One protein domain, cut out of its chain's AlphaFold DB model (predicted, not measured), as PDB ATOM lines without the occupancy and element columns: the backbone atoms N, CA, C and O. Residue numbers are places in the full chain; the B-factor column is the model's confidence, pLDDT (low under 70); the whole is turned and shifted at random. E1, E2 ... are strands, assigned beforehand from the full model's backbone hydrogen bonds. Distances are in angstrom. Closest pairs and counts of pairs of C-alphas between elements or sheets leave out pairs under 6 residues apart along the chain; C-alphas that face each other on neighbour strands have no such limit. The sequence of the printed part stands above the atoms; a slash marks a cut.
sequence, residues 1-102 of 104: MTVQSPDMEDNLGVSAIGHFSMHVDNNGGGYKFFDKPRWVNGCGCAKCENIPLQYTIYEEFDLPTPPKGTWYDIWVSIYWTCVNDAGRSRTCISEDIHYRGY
ATOM      1  N   MET A   1      84.768 104.130 150.863       72.06
ATOM      2  CA  MET A   1      84.094 102.902 150.381       72.06
ATOM      3  C   MET A   1      83.869 103.035 148.884       72.06
ATOM      4  O   MET A   1      83.413 104.091 148.460       72.06
ATOM      5  N   THR A   2      84.201 102.008 148.100       74.94
ATOM      6  CA  THR A   2      83.890 101.965 146.662       74.94
ATOM      7  C   THR A   2      82.694 101.062 146.449       74.94
ATOM      8  O   THR A   2      82.664  99.958 146.987       74.94
ATOM      9  N   VAL A   3      81.723 101.546 145.685       74.00
ATOM     10  CA  VAL A   3      80.494 100.830 145.374       74.00
ATOM     11  C   VAL A   3      80.253 100.856 143.871       74.00
ATOM     12  O   VAL A   3      80.591 101.829 143.193       74.00
ATOM     13  N   GLN A   4      79.694  99.771 143.350       76.56
ATOM     14  CA  GLN A   4      79.384  99.626 141.936       76.56
ATOM     15  C   GLN A   4      77.896  99.330 141.806       76.56
ATOM     16  O   GLN A   4      77.428  98.328 142.339       76.56
ATOM     17  N   SER A   5      77.161 100.198 141.113       79.12
ATOM     18  CA  SER A   5      75.793  99.875 140.717       79.12
ATOM     19  C   SER A   5      75.814  98.921 139.515       79.12
ATOM     20  O   SER A   5      76.734  99.002 138.691       79.12
ATOM     21  N   PRO A   6      74.804  98.047 139.370       81.38
ATOM     22  CA  PRO A   6      74.575  97.305 138.137       81.38
ATOM     23  C   PRO A   6      74.480  98.246 136.933       81.38
ATOM     24  O   PRO A   6      73.969  99.361 137.056       81.38
ATOM     25  N   ASP A   7      74.959  97.791 135.776       82.38
ATOM     26  CA  ASP A   7      74.700  98.479 134.513       82.38
ATOM     27  C   ASP A   7      73.299  98.105 134.027       82.38
ATOM     28  O   ASP A   7      73.043  96.953 133.676       82.38
ATOM     29  N   MET A   8      72.387  99.072 134.078       81.38
ATOM     30  CA  MET A   8      70.997  98.918 133.648       81.38
ATOM     31  C   MET A   8      70.762  99.507 132.247       81.38
ATOM     32  O   MET A   8      69.612  99.609 131.826       81.38
ATOM     33  N   GLU A   9      71.827  99.927 131.546       81.19
ATOM     34  CA  GLU A   9      71.785 100.602 130.236       81.19
ATOM     35  C   GLU A   9      70.940 101.898 130.219       81.19
ATOM     36  O   GLU A   9      70.547 102.402 129.168       81.19
ATOM     37  N   ASP A  10      70.676 102.478 131.393       76.12
ATOM     38  CA  ASP A  10      69.854 103.679 131.594       76.12
ATOM     39  C   ASP A  10      70.686 104.959 131.805       76.12
ATOM     40  O   ASP A  10      70.131 106.052 131.933       76.12
ATOM     41  N   ASN A  11      72.020 104.841 131.817       75.12
ATOM     42  CA  ASN A  11      72.974 105.896 132.185       75.12
ATOM     43  C   ASN A  11      72.768 106.462 133.608       75.12
ATOM     44  O   ASN A  11      73.179 107.595 133.900       75.12
ATOM     45  N   LEU A  12      72.148 105.684 134.503       79.12
ATOM     46  CA  LEU A  12      71.872 106.034 135.894       79.12
ATOM     47  C   LEU A  12      72.603 105.086 136.851       79.12
ATOM     48  O   LEU A  12      71.998 104.232 137.499       79.12
ATOM     49  N   GLY A  13      73.911 105.299 137.004       85.00
ATOM     50  CA  GLY A  13      74.679 104.695 138.085       85.00
ATOM     51  C   GLY A  13      74.247 105.154 139.489       85.00
ATOM     52  O   GLY A  13      73.119 105.602 139.732       85.00
ATOM     53  N   VAL A  14      75.170 105.085 140.450       86.94
ATOM     54  CA  VAL A  14      74.889 105.419 141.857       86.94
ATOM     55  C   VAL A  14      74.361 106.851 141.987       86.94
ATOM     56  O   VAL A  14      75.084 107.829 141.788       86.94
ATOM     57  N   SER A  15      73.080 106.957 142.329       86.88
ATOM     58  CA  SER A  15      72.308 108.197 142.372       86.88
ATOM     59  C   SER A  15      72.279 108.792 143.779       86.88
ATOM     60  O   SER A  15      72.389 110.006 143.954       86.88
ATOM     61  N   ALA A  16      72.157 107.944 144.800       87.56
ATOM     62  CA  ALA A  16      72.215 108.356 146.196       87.56
ATOM     63  C   ALA A  16      72.805 107.253 147.079       87.56
ATOM     64  O   ALA A  16      72.825 106.079 146.720       87.56
ATOM     65  N   ILE A  17      73.263 107.645 148.261       88.00
ATOM     66  CA  ILE A  17      73.775 106.760 149.312       88.00
ATOM     67  C   ILE A  17      73.188 107.206 150.649       88.00
ATOM     68  O   ILE A  17      73.018 108.404 150.885       88.00
ATOM     69  N   GLY A  18      72.823 106.282 151.529       86.19
ATOM     70  CA  GLY A  18      72.038 106.652 152.699       86.19
ATOM     71  C   GLY A  18      71.794 105.554 153.710       86.19
ATOM     72  O   GLY A  18      72.299 104.444 153.581       86.19
ATOM     73  N   HIS A  19      70.993 105.922 154.714       83.75
ATOM     74  CA  HIS A  19      70.544 105.058 155.809       83.75
ATOM     75  C   HIS A  19      71.685 104.285 156.449       83.75
ATOM     76  O   HIS A  19      71.609 103.080 156.692       83.75
ATOM     77  N   PHE A  20      72.763 105.010 156.722       86.31
ATOM     78  CA  PHE A  20      73.918 104.392 157.305       86.31
ATOM     79  C   PHE A  20      73.599 103.972 158.736       86.31
ATOM     80  O   PHE A  20      73.025 104.733 159.527       86.31
ATOM     81  N   SER A  21      73.989 102.758 159.086       88.12
ATOM     82  CA  SER A  21      73.894 102.281 160.456       88.12
ATOM     83  C   SER A  21      75.132 101.506 160.852       88.12
ATOM     84  O   SER A  21      75.811 100.925 160.012       88.12
ATOM     85  N   MET A  22      75.440 101.538 162.141       89.62
ATOM     86  CA  MET A  22      76.529 100.790 162.742       89.62
ATOM     87  C   MET A  22      76.007 100.033 163.957       89.62
ATOM     88  O   MET A  22      75.232 100.577 164.741       89.62
ATOM     89  N   HIS A  23      76.452  98.800 164.143       91.62
ATOM     90  CA  HIS A  23      76.251  98.040 165.368       91.62
ATOM     91  C   HIS A  23      77.603  97.636 165.936       91.62
ATOM     92  O   HIS A  23      78.502  97.278 165.181       91.62
ATOM     93  N   VAL A  24      77.751  97.702 167.254       90.88
ATOM     94  CA  VAL A  24      78.947  97.240 167.956       90.88
ATOM     95  C   VAL A  24      78.541  96.165 168.958       90.88
ATOM     96  O   VAL A  24      77.678  96.398 169.813       90.88
ATOM     97  N   ASP A  25      79.194  95.006 168.862       89.31
ATOM     98  CA  ASP A  25      78.944  93.846 169.720       89.31
ATOM     99  C   ASP A  25      79.268  94.155 171.201       89.31
ATOM    100  O   ASP A  25      79.873  95.173 171.545       89.31
ATOM    101  N   ASN A  26      78.892  93.247 172.110       82.31
ATOM    102  CA  ASN A  26      79.267  93.292 173.532       82.31
ATOM    103  C   ASN A  26      78.918  94.621 174.240       82.31
ATOM    104  O   ASN A  26      79.737  95.181 174.967       82.31
ATOM    105  N   ASN A  27      77.680  95.095 174.056       77.44
ATOM    106  CA  ASN A  27      77.112  96.328 174.632       77.44
ATOM    107  C   ASN A  27      77.562  97.647 173.981       77.44
ATOM    108  O   ASN A  27      77.280  98.710 174.530       77.44
ATOM    109  N   GLY A  28      78.220  97.614 172.819       76.56
ATOM    110  CA  GLY A  28      78.622  98.841 172.128       76.56
ATOM    111  C   GLY A  28      77.463  99.623 171.486       76.56
ATOM    112  O   GLY A  28      77.598 100.825 171.266       76.56
ATOM    113  N   GLY A  29      76.311  98.981 171.258       86.38
ATOM    114  CA  GLY A  29      75.060  99.636 170.858       86.38
ATOM    115  C   GLY A  29      74.886  99.818 169.347       86.38
ATOM    116  O   GLY A  29      75.739  99.434 168.548       86.38
ATOM    117  N   GLY A  30      73.729 100.360 168.953       88.56
ATOM    118  CA  GLY A  30      73.379 100.648 167.561       88.56
ATOM    119  C   GLY A  30      73.350 102.149 167.283       88.56
ATOM    120  O   GLY A  30      72.770 102.915 168.051       88.56
ATOM    121  N   TYR A  31      73.931 102.555 166.161       87.12
ATOM    122  CA  TYR A  31      74.037 103.936 165.709       87.12
ATOM    123  C   TYR A  31      73.425 104.055 164.321       87.12
ATOM    124  O   TYR A  31      73.597 103.177 163.479       87.12
ATOM    125  N   LYS A  32      72.714 105.151 164.067       85.44
ATOM    126  CA  LYS A  32      72.239 105.523 162.733       85.44
ATOM    127  C   LYS A  32      72.761 106.906 162.406       85.44
ATOM    128  O   LYS A  32      72.764 107.778 163.271       85.44
ATOM    129  N   PHE A  33      73.181 107.105 161.168       78.88
ATOM    130  CA  PHE A  33      73.669 108.384 160.681       78.88
ATOM    131  C   PHE A  33      73.131 108.627 159.272       78.88
ATOM    132  O   PHE A  33      73.016 107.711 158.465       78.88
ATOM    133  N   PHE A  34      72.734 109.874 159.012       71.69
ATOM    134  CA  PHE A  34      71.893 110.264 157.874       71.69
ATOM    135  C   PHE A  34      70.545 109.522 157.826       71.69
ATOM    136  O   PHE A  34      70.391 108.489 157.180       71.69
ATOM    137  N   ASP A  35      69.529 110.122 158.456       70.94
ATOM    138  CA  ASP A  35      68.132 109.648 158.422       70.94
ATOM    139  C   ASP A  35      67.522 109.652 157.004       70.94
ATOM    140  O   ASP A  35      66.482 109.055 156.755       70.94
ATOM    141  N   LYS A  36      68.175 110.332 156.052       79.06
ATOM    142  CA  LYS A  36      67.766 110.404 154.649       79.06
ATOM    143  C   LYS A  36      68.954 110.144 153.726       79.06
ATOM    144  O   LYS A  36      70.074 110.534 154.067       79.06
ATOM    145  N   PRO A  37      68.724 109.559 152.542       83.12
ATOM    146  CA  PRO A  37      69.769 109.389 151.551       83.12
ATOM    147  C   PRO A  37      70.275 110.735 151.035       83.12
ATOM    148  O   PRO A  37      69.527 111.703 150.877       83.12
ATOM    149  N   ARG A  38      71.575 110.778 150.763       85.62
ATOM    150  CA  ARG A  38      72.273 111.899 150.149       85.62
ATOM    151  C   ARG A  38      72.490 111.601 148.679       85.62
ATOM    152  O   ARG A  38      73.080 110.583 148.327       85.62
ATOM    153  N   TRP A  39      72.021 112.508 147.833       85.69
ATOM    154  CA  TRP A  39      72.285 112.450 146.402       85.69
ATOM    155  C   TRP A  39      73.772 112.674 146.124       85.69
ATOM    156  O   TRP A  39      74.419 113.497 146.776       85.69
ATOM    157  N   VAL A  40      74.303 111.941 145.151       84.06
ATOM    158  CA  VAL A  40      75.711 111.997 144.733       84.06
ATOM    159  C   VAL A  40      75.804 112.118 143.214       84.06
ATOM    160  O   VAL A  40      74.785 112.122 142.535       84.06
ATOM    161  N   ASN A  41      77.007 112.276 142.656       80.56
ATOM    162  CA  ASN A  41      77.211 112.361 141.201       80.56
ATOM    163  C   ASN A  41      76.356 113.434 140.494       80.56
ATOM    164  O   ASN A  41      75.909 113.251 139.366       80.56
ATOM    165  N   GLY A  42      76.095 114.562 141.167       73.94
ATOM    166  CA  GLY A  42      75.278 115.647 140.611       73.94
ATOM    167  C   GLY A  42      73.778 115.340 140.533       73.94
ATOM    168  O   GLY A  42      73.024 116.144 139.984       73.94
ATOM    169  N   CYS A  43      73.337 114.217 141.104       76.81
ATOM    170  CA  CYS A  43      71.926 113.920 141.244       76.81
ATOM    171  C   CYS A  43      71.212 114.863 142.213       76.81
ATOM    172  O   CYS A  43      71.776 115.393 143.169       76.81
ATOM    173  N   GLY A  44      69.912 114.996 142.002       73.00
ATOM    174  CA  GLY A  44      68.969 115.600 142.926       73.00
ATOM    175  C   GLY A  44      67.540 115.232 142.542       73.00
ATOM    176  O   GLY A  44      67.300 114.501 141.582       73.00
ATOM    177  N   CYS A  45      66.561 115.796 143.249       64.75
ATOM    178  CA  CYS A  45      65.148 115.453 143.046       64.75
ATOM    179  C   CYS A  45      64.672 115.599 141.587       64.75
ATOM    180  O   CYS A  45      63.835 114.823 141.128       64.75
ATOM    181  N   ALA A  46      65.222 116.552 140.828       64.12
ATOM    182  CA  ALA A  46      64.791 116.866 139.464       64.12
ATOM    183  C   ALA A  46      65.833 116.574 138.369       64.12
ATOM    184  O   ALA A  46      65.516 116.748 137.199       64.12
ATOM    185  N   LYS A  47      67.059 116.149 138.711       68.69
ATOM    186  CA  LYS A  47      68.156 115.978 137.741       68.69
ATOM    187  C   LYS A  47      69.028 114.788 138.125       68.69
ATOM    188  O   LYS A  47      69.484 114.742 139.255       68.69
ATOM    189  N   CYS A  48      69.209 113.845 137.208       71.44
ATOM    190  CA  CYS A  48      70.134 112.713 137.306       71.44
ATOM    191  C   CYS A  48      70.350 112.218 135.876       71.44
ATOM    192  O   CYS A  48      69.442 111.603 135.330       71.44
ATOM    193  N   GLU A  49      71.482 112.531 135.255       69.69
ATOM    194  CA  GLU A  49      71.808 112.083 133.896       69.69
ATOM    195  C   GLU A  49      73.318 111.837 133.809       69.69
ATOM    196  O   GLU A  49      74.089 112.578 134.422       69.69
ATOM    197  N   ASN A  50      73.734 110.823 133.042       71.12
ATOM    198  CA  ASN A  50      75.140 110.469 132.787       71.12
ATOM    199  C   ASN A  50      75.956 110.196 134.062       71.12
ATOM    200  O   ASN A  50      77.035 110.755 134.271       71.12
ATOM    201  N   ILE A  51      75.425 109.331 134.925       79.69
ATOM    202  CA  ILE A  51      76.046 108.989 136.205       79.69
ATOM    203  C   ILE A  51      77.008 107.810 136.007       79.69
ATOM    204  O   ILE A  51      76.593 106.784 135.465       79.69
ATOM    205  N   PRO A  52      78.262 107.894 136.488       74.81
ATOM    206  CA  PRO A  52      79.182 106.766 136.431       74.81
ATOM    207  C   PRO A  52      78.666 105.581 137.261       74.81
ATOM    208  O   PRO A  52      78.188 105.745 138.382       74.81
ATOM    209  N   LEU A  53      78.818 104.368 136.723       77.56
ATOM    210  CA  LEU A  53      78.432 103.123 137.403       77.56
ATOM    211  C   LEU A  53      79.240 102.869 138.683       77.56
ATOM    212  O   LEU A  53      78.752 102.259 139.633       77.56
ATOM    213  N   GLN A  54      80.490 103.332 138.708       78.94
ATOM    214  CA  GLN A  54      81.349 103.250 139.882       78.94
ATOM    215  C   GLN A  54      81.317 104.566 140.646       78.94
ATOM    216  O   GLN A  54      81.522 105.638 140.075       78.94
ATOM    217  N   TYR A  55      81.117 104.470 141.957       81.56
ATOM    218  CA  TYR A  55      81.164 105.611 142.852       81.56
ATOM    219  C   TYR A  55      82.002 105.287 144.084       81.56
ATOM    220  O   TYR A  55      81.824 104.257 144.735       81.56
ATOM    221  N   THR A  56      82.912 106.194 144.427       81.31
ATOM    222  CA  THR A  56      83.702 106.092 145.651       81.31
ATOM    223  C   THR A  56      83.383 107.266 146.555       81.31
ATOM    224  O   THR A  56      83.575 108.421 146.183       81.31
ATOM    225  N   ILE A  57      82.943 106.952 147.770       78.44
ATOM    226  CA  ILE A  57      82.782 107.925 148.845       78.44
ATOM    227  C   ILE A  57      84.002 107.891 149.768       78.44
ATOM    228  O   ILE A  57      84.388 106.830 150.280       78.44
ATOM    229  N   TYR A  58      84.566 109.074 149.999       81.62
ATOM    230  CA  TYR A  58      85.582 109.347 151.010       81.62
ATOM    231  C   TYR A  58      84.998 110.336 152.010       81.62
ATOM    232  O   TYR A  58      85.099 111.545 151.830       81.62
ATOM    233  N   GLU A  59      84.335 109.809 153.031       75.88
ATOM    234  CA  GLU A  59      83.793 110.613 154.118       75.88
ATOM    235  C   GLU A  59      84.193 110.016 155.456       75.88
ATOM    236  O   GLU A  59      84.277 108.795 155.615       75.88
ATOM    237  N   GLU A  60      84.442 110.911 156.403       79.06
ATOM    238  CA  GLU A  60      84.615 110.580 157.805       79.06
ATOM    239  C   GLU A  60      83.263 110.733 158.498       79.06
ATOM    240  O   GLU A  60      82.548 111.717 158.293       79.06
ATOM    241  N   PHE A  61      82.906 109.747 159.312       76.44
ATOM    242  CA  PHE A  61      81.698 109.784 160.121       76.44
ATOM    243  C   PHE A  61      82.105 109.937 161.578       76.44
ATOM    244  O   PHE A  61      82.954 109.187 162.063       76.44
ATOM    245  N   ASP A  62      81.488 110.891 162.270       77.75
ATOM    246  CA  ASP A  62      81.695 111.112 163.701       77.75
ATOM    247  C   ASP A  62      80.938 110.045 164.508       77.75
ATOM    248  O   ASP A  62      79.871 110.276 165.079       77.75
ATOM    249  N   LEU A  63      81.446 108.814 164.440       78.50
ATOM    250  CA  LEU A  63      80.932 107.663 165.164       78.50
ATOM    251  C   LEU A  63      81.853 107.343 166.337       78.50
ATOM    252  O   LEU A  63      83.078 107.451 166.213       78.50
ATOM    253  N   PRO A  64      81.296 106.880 167.467       81.19
ATOM    254  CA  PRO A  64      82.121 106.429 168.569       81.19
ATOM    255  C   PRO A  64      83.007 105.276 168.103       81.19
ATOM    256  O   PRO A  64      82.546 104.327 167.468       81.19
ATOM    257  N   THR A  65      84.294 105.362 168.429       83.88
ATOM    258  CA  THR A  65      85.243 104.294 168.121       83.88
ATOM    259  C   THR A  65      84.840 103.028 168.885       83.88
ATOM    260  O   THR A  65      84.749 103.083 170.117       83.88
ATOM    261  N   PRO A  66      84.603 101.890 168.203       86.88
ATOM    262  CA  PRO A  66      84.247 100.655 168.887       86.88
ATOM    263  C   PRO A  66      85.358 100.224 169.863       86.88
ATOM    264  O   PRO A  66      86.543 100.391 169.551       86.88
ATOM    265  N   PRO A  67      85.024  99.667 171.042       88.25
ATOM    266  CA  PRO A  67      86.029  99.266 172.020       88.25
ATOM    267  C   PRO A  67      86.991  98.208 171.471       88.25
ATOM    268  O   PRO A  67      86.619  97.349 170.669       88.25
ATOM    269  N   LYS A  68      88.233  98.215 171.960       91.50
ATOM    270  CA  LYS A  68      89.207  97.172 171.626       91.50
ATOM    271  C   LYS A  68      88.667  95.790 172.004       91.50
ATOM    272  O   LYS A  68      88.129  95.609 173.094       91.50
ATOM    273  N   GLY A  69      88.841  94.816 171.119       91.94
ATOM    274  CA  GLY A  69      88.350  93.459 171.314       91.94
ATOM    275  C   GLY A  69      86.890  93.245 170.905       91.94
ATOM    276  O   GLY A  69      86.309  92.219 171.256       91.94
ATOM    277  N   THR A  70      86.281  94.197 170.191       92.44
ATOM    278  CA  THR A  70      84.891  94.098 169.724       92.44
ATOM    279  C   THR A  70      84.802  93.995 168.207       92.44
ATOM    280  O   THR A  70      85.664  94.480 167.468       92.44
ATOM    281  N   TRP A  71      83.741  93.333 167.753       93.19
ATOM    282  CA  TRP A  71      83.305  93.388 166.368       93.19
ATOM    283  C   TRP A  71      82.345  94.557 166.182       93.19
ATOM    284  O   TRP A  71      81.610  94.925 167.100       93.19
ATOM    285  N   TYR A  72      82.350  95.108 164.979       91.81
ATOM    286  CA  TYR A  72      81.362  96.075 164.546       91.81
ATOM    287  C   TYR A  72      80.894  95.751 163.134       91.81
ATOM    288  O   TYR A  72      81.636  95.200 162.316       91.81
ATOM    289  N   ASP A  73      79.660  96.135 162.859       92.06
ATOM    290  CA  ASP A  73      78.989  95.975 161.584       92.06
ATOM    291  C   ASP A  73      78.534  97.351 161.097       92.06
ATOM    292  O   ASP A  73      78.052  98.157 161.890       92.06
ATOM    293  N   ILE A  74      78.686  97.627 159.806       88.50
ATOM    294  CA  ILE A  74      78.207  98.842 159.145       88.50
ATOM    295  C   ILE A  74      77.289  98.418 158.005       88.50
ATOM    296  O   ILE A  74      77.676  97.582 157.189       88.50
ATOM    297  N   TRP A  75      76.110  99.026 157.924       89.06
ATOM    298  CA  TRP A  75      75.203  98.904 156.786       89.06
ATOM    299  C   TRP A  75      75.068 100.239 156.078       89.06
ATOM    300  O   TRP A  75      74.954 101.282 156.728       89.06
ATOM    301  N   VAL A  76      75.061 100.195 154.750       88.31
ATOM    302  CA  VAL A  76      74.875 101.361 153.887       88.31
ATOM    303  C   VAL A  76      73.903 101.006 152.777       88.31
ATOM    304  O   VAL A  76      74.169 100.078 152.020       88.31
ATOM    305  N   SER A  77      72.830 101.778 152.632       89.81
ATOM    306  CA  SER A  77      71.931 101.664 151.486       89.81
ATOM    307  C   SER A  77      72.462 102.482 150.313       89.81
ATOM    308  O   SER A  77      72.806 103.661 150.446       89.81
ATOM    309  N   ILE A  78      72.486 101.875 149.138       89.12
ATOM    310  CA  ILE A  78      72.884 102.496 147.877       89.12
ATOM    311  C   ILE A  78      71.663 102.534 146.982       89.12
ATOM    312  O   ILE A  78      70.912 101.569 146.925       89.12
ATOM    313  N   TYR A  79      71.483 103.643 146.278       88.38
ATOM    314  CA  TYR A  79      70.362 103.877 145.384       88.38
ATOM    315  C   TYR A  79      70.867 104.170 143.974       88.38
ATOM    316  O   TYR A  79      71.741 105.023 143.793       88.38
ATOM    317  N   TRP A  80      70.284 103.522 142.973       88.44
ATOM    318  CA  TRP A  80      70.525 103.777 141.548       88.44
ATOM    319  C   TRP A  80      69.217 103.676 140.759       88.44
ATOM    320  O   TRP A  80      68.161 103.380 141.330       88.44
ATOM    321  N   THR A  81      69.268 104.000 139.462       81.75
ATOM    322  CA  THR A  81      68.077 104.039 138.590       81.75
ATOM    323  C   THR A  81      66.939 104.855 139.222       81.75
ATOM    324  O   THR A  81      65.765 104.494 139.199       81.75
ATOM    325  N   CYS A  82      67.285 105.971 139.869       81.00
ATOM    326  CA  CYS A  82      66.302 106.820 140.527       81.00
ATOM    327  C   CYS A  82      65.504 107.602 139.480       81.00
ATOM    328  O   CYS A  82      65.929 108.681 139.070       81.00
ATOM    329  N   VAL A  83      64.339 107.106 139.073       75.19
ATOM    330  CA  VAL A  83      63.492 107.727 138.041       75.19
ATOM    331  C   VAL A  83      62.362 108.548 138.651       75.19
ATOM    332  O   VAL A  83      61.890 108.278 139.755       75.19
ATOM    333  N   ASN A  84      61.946 109.598 137.945       66.94
ATOM    334  CA  ASN A  84      60.893 110.500 138.400       66.94
ATOM    335  C   ASN A  84      59.525 109.975 137.948       66.94
ATOM    336  O   ASN A  84      59.232 109.999 136.754       66.94
ATOM    337  N   ASP A  85      58.683 109.528 138.881       61.97
ATOM    338  CA  ASP A  85      57.351 109.007 138.554       61.97
ATOM    339  C   ASP A  85      56.319 110.144 138.514       61.97
ATOM    340  O   ASP A  85      55.565 110.384 139.462       61.97
ATOM    341  N   ALA A  86      56.390 110.942 137.443       55.62
ATOM    342  CA  ALA A  86      55.418 111.982 137.092       55.62
ATOM    343  C   ALA A  86      54.986 112.922 138.251       55.62
ATOM    344  O   ALA A  86      53.856 113.408 138.290       55.62
ATOM    345  N   GLY A  87      55.903 113.228 139.180       52.72
ATOM    346  CA  GLY A  87      55.761 114.319 140.151       52.72
ATOM    347  C   GLY A  87      55.323 113.952 141.573       52.72
ATOM    348  O   GLY A  87      55.015 114.871 142.331       52.72
ATOM    349  N   ARG A  88      55.294 112.670 141.975       53.75
ATOM    350  CA  ARG A  88      54.889 112.292 143.354       53.75
ATOM    351  C   ARG A  88      55.945 111.554 144.176       53.75
ATOM    352  O   ARG A  88      55.998 111.756 145.386       53.75
ATOM    353  N   SER A  89      56.816 110.770 143.548       59.50
ATOM    354  CA  SER A  89      57.919 110.077 144.223       59.50
ATOM    355  C   SER A  89      58.990 109.668 143.218       59.50
ATOM    356  O   SER A  89      58.667 109.318 142.084       59.50
ATOM    357  N   ARG A  90      60.265 109.691 143.626       69.62
ATOM    358  CA  ARG A  90      61.308 108.993 142.871       69.62
ATOM    359  C   ARG A  90      61.373 107.549 143.332       69.62
ATOM    360  O   ARG A  90      61.641 107.300 144.506       69.62
ATOM    361  N   THR A  91      61.149 106.634 142.402       76.44
ATOM    362  CA  THR A  91      61.397 105.211 142.622       76.44
ATOM    363  C   THR A  91      62.853 104.954 142.279       76.44
ATOM    364  O   THR A  91      63.300 105.285 141.182       76.44
ATOM    365  N   CYS A  92      63.596 104.411 143.234       83.56
ATOM    366  CA  CYS A  92      64.975 103.985 143.053       83.56
ATOM    367  C   CYS A  92      65.048 102.479 143.280       83.56
ATOM    368  O   CYS A  92      64.318 101.942 144.117       83.56
ATOM    369  N   ILE A  93      65.969 101.821 142.588       86.56
ATOM    370  CA  ILE A  93      66.438 100.497 142.991       86.56
ATOM    371  C   ILE A  93      67.458 100.713 144.109       86.56
ATOM    372  O   ILE A  93      68.187 101.711 144.096       86.56
ATOM    373  N   SER A  94      67.485  99.816 145.093       88.31
ATOM    374  CA  SER A  94      68.431  99.915 146.197       88.31
ATOM    375  C   SER A  94      68.997  98.581 146.644       88.31
ATOM    376  O   SER A  94      68.318  97.558 146.574       88.31
ATOM    377  N   GLU A  95      70.204  98.633 147.193       88.75
ATOM    378  CA  GLU A  95      70.877  97.520 147.858       88.75
ATOM    379  C   GLU A  95      71.532  98.000 149.149       88.75
ATOM    380  O   GLU A  95      72.080  99.103 149.203       88.75
ATOM    381  N   ASP A  96      71.497  97.148 150.171       88.75
ATOM    382  CA  ASP A  96      72.200  97.373 151.424       88.75
ATOM    383  C   ASP A  96      73.532  96.619 151.408       88.75
ATOM    384  O   ASP A  96      73.569  95.390 151.362       88.75
ATOM    385  N   ILE A  97      74.637  97.356 151.489       87.94
ATOM    386  CA  ILE A  97      75.966  96.777 151.672       87.94
ATOM    387  C   ILE A  97      76.253  96.640 153.158       87.94
ATOM    388  O   ILE A  97      76.062  97.581 153.927       87.94
ATOM    389  N   HIS A  98      76.780  95.479 153.536       90.12
ATOM    390  CA  HIS A  98      77.234  95.175 154.884       90.12
ATOM    391  C   HIS A  98      78.760  95.049 154.933       90.12
ATOM    392  O   HIS A  98      79.377  94.364 154.118       90.12
ATOM    393  N   TYR A  99      79.369  95.703 155.916       88.00
ATOM    394  CA  TYR A  99      80.779  95.575 156.250       88.00
ATOM    395  C   TYR A  99      80.922  95.144 157.707       88.00
ATOM    396  O   TYR A  99      80.315  95.750 158.585       88.00
ATOM    397  N   ARG A 100      81.767  94.146 157.976       92.31
ATOM    398  CA  ARG A 100      82.077  93.684 159.333       92.31
ATOM    399  C   ARG A 100      83.571  93.797 159.609       92.31
ATOM    400  O   ARG A 100      84.388  93.325 158.818       92.31
ATOM    401  N   GLY A 101      83.923  94.385 160.749       90.62
ATOM    402  CA  GLY A 101      85.304  94.595 161.178       90.62
ATOM    403  C   GLY A 101      85.528  94.227 162.643       90.62
ATOM    404  O   GLY A 101      84.588  94.149 163.428       90.62
ATOM    405  N   TYR A 102      86.791  94.001 163.013       92.06
ATOM    406  CA  TYR A 102      87.211  93.736 164.393       92.06
ATOM    407  C   TYR A 102      88.257  94.753 164.837       92.06
ATOM    408  O   TYR A 102      89.247  94.977 164.130       92.06
TER     409      TYR A 102
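Overview. This is residues 1 to 102 of the 104 residues of an uncharacterized protein of Rhizophagus irregularis (strain DAOM 181602 / DAOM 197198 / MUCL 43194) (UniProt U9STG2). A long, twisted antiparallel sheet of four strands makes a wall from two hairpins side by side, the long E5 and E6 and the shorter E2 and E3. The small strand pair E1 and E4, with loops such as residues 57 to 62, lies over one face of this wall, and the E5 and E6 hairpin bends at its tip end and runs along the longest axis. The printed part has 102 residues with no named helix and six strands, E1 to E6 along the chain; the large sheet has the order E3 - E2 - E5 - E6. The class is all strand, though under half of the residues, 49 of 102, are in named strands. The whole is only just loose, close to compact, with a radius of gyration of the C-alphas of 15.5 A, and is elongated, spanning 48 by 26 by 19 A.

Arrangement. E1, residues 2 to 4, is the antiparallel neighbour of E4, residues 54 to 56, at 160 degrees between directions; N 3 and O 55 are 2.9 A apart, within hydrogen-bond range. E2, residues 16 to 24, forms a hairpin with E3, residues 29 to 33; they are antiparallel at 165 degrees, with N 22 and O 31 2.8 A apart. Residues 16 to 17 of E2 also pair, antiparallel, with residues 38 to 39. E5, residues 71 to 85, is the antiparallel neighbour of E2 at 162 degrees; C-alphas 24 and 72, which face each other, are 4.3 A apart, and N 18 and O 77 are 2.8 A apart. E6, residues 89 to 102, forms a hairpin with E5 at 165 degrees; N 74 and O 99 are 2.8 A apart. E3 and E6 are the edge strands. E5 bends by 53 degrees at residue 81 and E6 by 55 degrees at residue 93. E1 and E5 are only just apart, their closest C-alphas 8.2 A from each other; E2 and E4 are apart.

Along the chain. E1 begins at C-alpha 2, (83.890, 101.965, 146.662), and is 6.9 A long. E2 is 25.3 A long and E3 13.5 A. E4 is 6.8 A long. E5 runs 41.1 A, from C-alpha 71 at (83.305, 93.388, 166.368) to C-alpha 85. E6 runs 39.1 A and ends at C-alpha 102, (87.211, 93.736, 164.393).

Size, cuts and confidence. The two C-alphas farthest apart are those of Gly 69 and Ala 86, at 51.0 A. The printed part has no cut. The links E1 to E2, E3 to E4 and E4 to E5 are long. The mean pLDDT of the printed part is 81.0; residues 45 to 47, residue 49 and residues 84 to 90 are under 70.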